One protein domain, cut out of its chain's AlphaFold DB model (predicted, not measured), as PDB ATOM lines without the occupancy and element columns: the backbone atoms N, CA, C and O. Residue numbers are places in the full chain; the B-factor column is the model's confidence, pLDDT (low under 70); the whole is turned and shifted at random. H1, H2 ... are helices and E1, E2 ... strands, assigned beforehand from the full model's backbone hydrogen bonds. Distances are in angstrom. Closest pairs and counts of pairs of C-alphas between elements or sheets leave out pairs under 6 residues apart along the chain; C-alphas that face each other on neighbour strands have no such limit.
ATOM      1  N   LYS A   8      37.783   6.082  -4.680       77.31
ATOM      2  CA  LYS A   8      38.632   6.235  -3.494       77.31
ATOM      3  C   LYS A   8      40.011   6.681  -3.956       77.31
ATOM      4  O   LYS A   8      40.506   6.214  -4.977       77.31
ATOM      5  N   ALA A   9      40.669   7.548  -3.186       75.69
ATOM      6  CA  ALA A   9      42.015   8.021  -3.525       75.69
ATOM      7  C   ALA A   9      43.003   6.854  -3.726       75.69
ATOM      8  O   ALA A   9      43.829   6.893  -4.629       75.69
ATOM      9  N   LYS A  10      42.859   5.769  -2.951       80.50
ATOM     10  CA  LYS A  10      43.680   4.553  -3.087       80.50
ATOM     11  C   LYS A  10      43.546   3.885  -4.458       80.50
ATOM     12  O   LYS A  10      44.543   3.414  -4.996       80.50
ATOM     13  N   ASP A  11      42.337   3.855  -5.016       84.19
ATOM     14  CA  ASP A  11      42.088   3.229  -6.316       84.19
ATOM     15  C   ASP A  11      42.707   4.065  -7.435       84.19
ATOM     16  O   ASP A  11      43.344   3.518  -8.332       84.19
ATOM     17  N   VAL A  12      42.622   5.394  -7.319       81.38
ATOM     18  CA  VAL A  12      43.291   6.322  -8.236       81.38
ATOM     19  C   VAL A  12      44.803   6.114  -8.208       81.38
ATOM     20  O   VAL A  12      45.403   5.891  -9.252       81.38
ATOM     21  N   VAL A  13      45.420   6.133  -7.023       81.31
ATOM     22  CA  VAL A  13      46.875   5.951  -6.883       81.31
ATOM     23  C   VAL A  13      47.311   4.600  -7.443       81.31
ATOM     24  O   VAL A  13      48.318   4.517  -8.139       81.31
ATOM     25  N   ARG A  14      46.530   3.537  -7.212       85.00
ATOM     26  CA  ARG A  14      46.807   2.211  -7.775       85.00
ATOM     27  C   ARG A  14      46.770   2.210  -9.303       85.00
ATOM     28  O   ARG A  14      47.619   1.569  -9.917       85.00
ATOM     29  N   ILE A  15      45.791   2.882  -9.908       85.62
ATOM     30  CA  ILE A  15      45.687   3.001 -11.368       85.62
ATOM     31  C   ILE A  15      46.851   3.833 -11.912       85.62
ATOM     32  O   ILE A  15      47.493   3.402 -12.860       85.62
ATOM     33  N   LEU A  16      47.180   4.961 -11.281       83.38
ATOM     34  CA  LEU A  16      48.301   5.811 -11.691       83.38
ATOM     35  C   LEU A  16      49.636   5.057 -11.612       83.38
ATOM     36  O   LEU A  16      50.370   5.027 -12.591       83.38
ATOM     37  N   LYS A  17      49.905   4.313 -10.535       83.38
ATOM     38  CA  LYS A  17      51.091   3.441 -10.465       83.38
ATOM     39  C   LYS A  17      51.126   2.394 -11.583       83.38
ATOM     40  O   LYS A  17      52.172   2.161 -12.173       83.38
ATOM     41  N   LYS A  18      49.983   1.781 -11.919       86.12
ATOM     42  CA  LYS A  18      49.888   0.837 -13.051       86.12
ATOM     43  C   LYS A  18      50.135   1.494 -14.410       86.12
ATOM     44  O   LYS A  18      50.589   0.813 -15.320       86.12
ATOM     45  N   LEU A  19      49.814   2.776 -14.549       84.56
ATOM     46  CA  LEU A  19      50.052   3.560 -15.762       84.56
ATOM     47  C   LEU A  19      51.495   4.087 -15.857       84.56
ATOM     48  O   LEU A  19      51.816   4.766 -16.826       84.56
ATOM     49  N   GLY A  20      52.359   3.766 -14.885       84.31
ATOM     50  CA  GLY A  20      53.776   4.137 -14.886       84.31
ATOM     51  C   GLY A  20      54.096   5.427 -14.135       84.31
ATOM     52  O   GLY A  20      55.195   5.948 -14.283       84.31
ATOM     53  N   PHE A  21      53.163   5.959 -13.343       84.81
ATOM     54  CA  PHE A  21      53.448   7.108 -12.488       84.81
ATOM     55  C   PHE A  21      54.221   6.664 -11.256       84.81
ATOM     56  O   PHE A  21      53.824   5.723 -10.560       84.81
ATOM     57  N   GLU A  22      55.266   7.412 -10.944       83.56
ATOM     58  CA  GLU A  22      56.084   7.214  -9.761       83.56
ATOM     59  C   GLU A  22      55.674   8.197  -8.665       83.56
ATOM     60  O   GLU A  22      55.237   9.317  -8.931       83.56
ATOM     61  N   GLU A  23      55.764   7.764  -7.410       82.56
ATOM     62  CA  GLU A  23      55.551   8.658  -6.272       82.56
ATOM     63  C   GLU A  23      56.814   9.493  -6.052       82.56
ATOM     64  O   GLU A  23      57.874   8.939  -5.785       82.56
ATOM     65  N   ASP A  24      56.682  10.817  -6.126       81.06
ATOM     66  CA  ASP A  24      57.780  11.750  -5.832       81.06
ATOM     67  C   ASP A  24      57.896  12.001  -4.337       81.06
ATOM     68  O   ASP A  24      58.906  11.740  -3.692       81.06
ATOM     69  N   ARG A  25      56.808  12.533  -3.768       79.00
ATOM     70  CA  ARG A  25      56.763  12.960  -2.375       79.00
ATOM     71  C   ARG A  25      55.347  12.982  -1.837       79.00
ATOM     72  O   ARG A  25      54.390  13.336  -2.529       79.00
ATOM     73  N   GLN A  26      55.236  12.694  -0.546       81.06
ATOM     74  CA  GLN A  26      54.020  12.913   0.220       81.06
ATOM     75  C   GLN A  26      54.244  14.056   1.215       81.06
ATOM     76  O   GLN A  26      55.089  13.956   2.103       81.06
ATOM     77  N   LYS A  27      53.475  15.145   1.092       78.75
ATOM     78  CA  LYS A  27      53.505  16.272   2.037       78.75
ATOM     79  C   LYS A  27      52.179  16.335   2.796       78.75
ATOM     80  O   LYS A  27      51.187  16.887   2.317       78.75
ATOM     81  N   GLY A  28      52.155  15.728   3.982       77.19
ATOM     82  CA  GLY A  28      50.944  15.589   4.795       77.19
ATOM     83  C   GLY A  28      49.872  14.751   4.086       77.19
ATOM     84  O   GLY A  28      50.107  13.600   3.715       77.19
ATOM     85  N   SER A  29      48.694  15.339   3.876       75.56
ATOM     86  CA  SER A  29      47.555  14.731   3.171       75.56
ATOM     87  C   SER A  29      47.681  14.751   1.638       75.56
ATOM     88  O   SER A  29      46.729  14.395   0.949       75.56
ATOM     89  N   HIS A  30      48.825  15.166   1.090       75.06
ATOM     90  CA  HIS A  30      49.032  15.321  -0.352       75.06
ATOM     91  C   HIS A  30      50.032  14.306  -0.862       75.06
ATOM     92  O   HIS A  30      51.129  14.216  -0.313       75.06
ATOM     93  N   LEU A  31      49.675  13.593  -1.925       77.38
ATOM     94  CA  LEU A  31      50.573  12.694  -2.639       77.38
ATOM     95  C   LEU A  31      50.854  13.278  -4.021       77.38
ATOM     96  O   LEU A  31      49.921  13.579  -4.761       77.38
ATOM     97  N   ILE A  32      52.127  13.437  -4.361       78.75
ATOM     98  CA  ILE A  32      52.549  13.883  -5.686       78.75
ATOM     99  C   ILE A  32      53.038  12.670  -6.464       78.75
ATOM    100  O   ILE A  32      53.906  11.934  -5.996       78.75
ATOM    101  N   LEU A  33      52.451  12.474  -7.640       79.25
ATOM    102  CA  LEU A  33      52.826  11.444  -8.594       79.25
ATOM    103  C   LEU A  33      53.365  12.120  -9.852       79.25
ATOM    104  O   LEU A  33      52.709  12.999 -10.407       79.25
ATOM    105  N   ILE A  34      54.537  11.704 -10.309       74.75
ATOM    106  CA  ILE A  34      55.163  12.191 -11.542       74.75
ATOM    107  C   ILE A  34      55.118  11.093 -12.581       74.75
ATOM    108  O   ILE A  34      55.367   9.923 -12.304       74.75
ATOM    109  N   PHE A  35      54.835  11.508 -13.799       76.62
ATOM    110  CA  PHE A  35      55.118  10.757 -14.999       76.62
ATOM    111  C   PHE A  35      56.067  11.593 -15.850       76.62
ATOM    112  O   PHE A  35      56.033  12.821 -15.793       76.62
ATOM    113  N   THR A  36      56.891  10.944 -16.670       69.62
ATOM    114  CA  THR A  36      57.946  11.580 -17.481       69.62
ATOM    115  C   THR A  36      57.455  12.765 -18.326       69.62
ATOM    116  O   THR A  36      58.247  13.625 -18.692       69.62
ATOM    117  N   LEU A  37      56.153  12.825 -18.623       68.44
ATOM    118  CA  LEU A  37      55.541  13.865 -19.446       68.44
ATOM    119  C   LEU A  37      54.542  14.765 -18.688       68.44
ATOM    120  O   LEU A  37      54.084  15.752 -19.256       68.44
ATOM    121  N   PHE A  38      54.157  14.432 -17.447       67.94
ATOM    122  CA  PHE A  38      53.196  15.217 -16.659       67.94
ATOM    123  C   PHE A  38      53.149  14.823 -15.171       67.94
ATOM    124  O   PHE A  38      53.282  13.655 -14.813       67.94
ATOM    125  N   THR A  39      52.871  15.793 -14.298       65.19
ATOM    126  CA  THR A  39      52.762  15.605 -12.839       65.19
ATOM    127  C   THR A  39      51.305  15.699 -12.385       65.19
ATOM    128  O   THR A  39      50.570  16.584 -12.817       65.19
ATOM    129  N   ILE A  40      50.877  14.810 -11.486       70.19
ATOM    130  CA  ILE A  40      49.555  14.834 -10.846       70.19
ATOM    131  C   ILE A  40      49.723  15.019  -9.336       70.19
ATOM    132  O   ILE A  40      50.377  14.221  -8.664       70.19
ATOM    133  N   VAL A  41      49.071  16.044  -8.783       65.19
ATOM    134  CA  VAL A  41      48.989  16.260  -7.332       65.19
ATOM    135  C   VAL A  41      47.634  15.771  -6.821       65.19
ATOM    136  O   VAL A  41      46.582  16.235  -7.252       65.19
ATOM    137  N   MET A  42      47.668  14.825  -5.884       68.62
ATOM    138  CA  MET A  42      46.493  14.206  -5.273       68.62
ATOM    139  C   MET A  42      46.278  14.722  -3.845       68.62
ATOM    140  O   MET A  42      47.169  14.619  -3.001       68.62
ATOM    141  N   PHE A  43      45.066  15.200  -3.549       61.06
ATOM    142  CA  PHE A  43      44.633  15.650  -2.220       61.06
ATOM    143  C   PHE A  43      43.787  14.554  -1.547       61.06
ATOM    144  O   PHE A  43      42.781  14.104  -2.096       61.06
ATOM    145  N   LYS A  44      44.178  14.103  -0.348       56.69
ATOM    146  CA  LYS A  44      43.533  12.978   0.365       56.69
ATOM    147  C   LYS A  44      42.107  13.275   0.850       56.69
ATOM    148  O   LYS A  44      41.398  12.330   1.182       56.69
ATOM    149  N   GLU A  45      41.662  14.532   0.850       50.88
ATOM    150  CA  GLU A  45      40.378  14.925   1.458       50.88
ATOM    151  C   GLU A  45      39.281  15.323   0.462       50.88
ATOM    152  O   GLU A  45      38.109  15.421   0.805       50.88
ATOM    153  N   SER A  46      39.614  15.468  -0.814       49.03
ATOM    154  CA  SER A  46      38.644  15.578  -1.902       49.03
ATOM    155  C   SER A  46      39.397  15.312  -3.185       49.03
ATOM    156  O   SER A  46      40.477  15.863  -3.370       49.03
ATOM    157  N   GLN A  47      38.844  14.464  -4.049       52.41
ATOM    158  CA  GLN A  47      39.413  14.079  -5.342       52.41
ATOM    159  C   GLN A  47      39.482  15.260  -6.330       52.41
ATOM    160  O   GLN A  47      38.861  15.243  -7.387       52.41
ATOM    161  N   LYS A  48      40.192  16.327  -5.970       49.09
ATOM    162  CA  LYS A  48      40.510  17.451  -6.836       49.09
ATOM    163  C   LYS A  48      41.862  17.150  -7.458       49.09
ATOM    164  O   LYS A  48      42.883  17.137  -6.777       49.09
ATOM    165  N   PHE A  49      41.818  16.826  -8.742       51.75
ATOM    166  CA  PHE A  49      42.991  16.691  -9.586       51.75
ATOM    167  C   PHE A  49      43.327  18.084 -10.100       51.75
ATOM    168  O   PHE A  49      42.662  18.569 -11.014       51.75
TER     169      PHE A  49
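AT A GLANCE: This is residues 8 to 49 of the 54 residues of an uncharacterized protein of Patescibacteria group bacterium (UniProt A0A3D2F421). A small antiparallel sheet of three strands has one helix lying over one face, along the strands, and the other face is bare. The helix H1 leads by a tight link into E1 at one edge of the sheet, and the chain then goes back and forth through E2 to E3, after which residues 44 to 49 fold back. The printed part has 42 residues, with one named helix and three named strands in the order H1, E1, E2, E3; the sheet's order is E1, E2, E3, and the class is mixed, helices and strands. The whole is compact and rounded, with a radius of gyration of the C-alphas of 9.5 A and spans of 26 by 19 by 13 A.

HOW THE PARTS SIT: The strands E1, residues 22 to 27, E2, residues 30 to 35, and E3, residues 38 to 43, form a meander, each strand the antiparallel neighbour of the one before. E1 and E2 are a hairpin with 157 degrees between their directions; N 24 and O 32 are 3.0 A apart and N 34 and O 22 are 2.8 A apart, both within hydrogen-bond range. E2 and E3 are a hairpin at 164 degrees, with N 33 and O 40 at 2.9 A and N 40 and O 33 at 2.8 A, within the same range. E1 and E3 are the edge strands and E2 is the inner strand. The helix H1, residues 9 to 18, is on the sheet at a height over the sheet of 9.7 A. It lies over E2, and only just not also over E1: 7 of its 10 C-alphas fall on E2 and 2 on E1. It runs along the strands, at 17 degrees to E2 on the local plane. The closest C-alphas of H1 and E2 are those of Leu 16 and Leu 33, 7.9 A apart. The closest of H1 and E3 are those of Ala 9 and Met 42, at 7.8 A. H1 and E1 are near each other, with 5 pairs of C-alphas within 10 A. In H1 every O i to N i+4 pair is within hydrogen-bond range.

IN THESE COORDINATES: E1 measures 15.1 A from first to last C-alpha, E2 16.5 A and E3 16.8 A. E3 ends at C-alpha 43, at (44.633, 15.650, -2.220). H1 begins at C-alpha 9, at (42.015, 8.021, -3.525), and measures 14.3 A to C-alpha 18, at (49.888, 0.837, -13.051).

THE WHOLE: The two C-alphas farthest apart are those of Thr 36 and Glu 45, 26.0 A. The printed part has no cut, and the links H1 to E1, E1 to E2 and E2 to E3 are tight. The mean pLDDT of the printed part is 73.9, and the model's confidence is under 70 at residues 36 to 39 and 41 to 49.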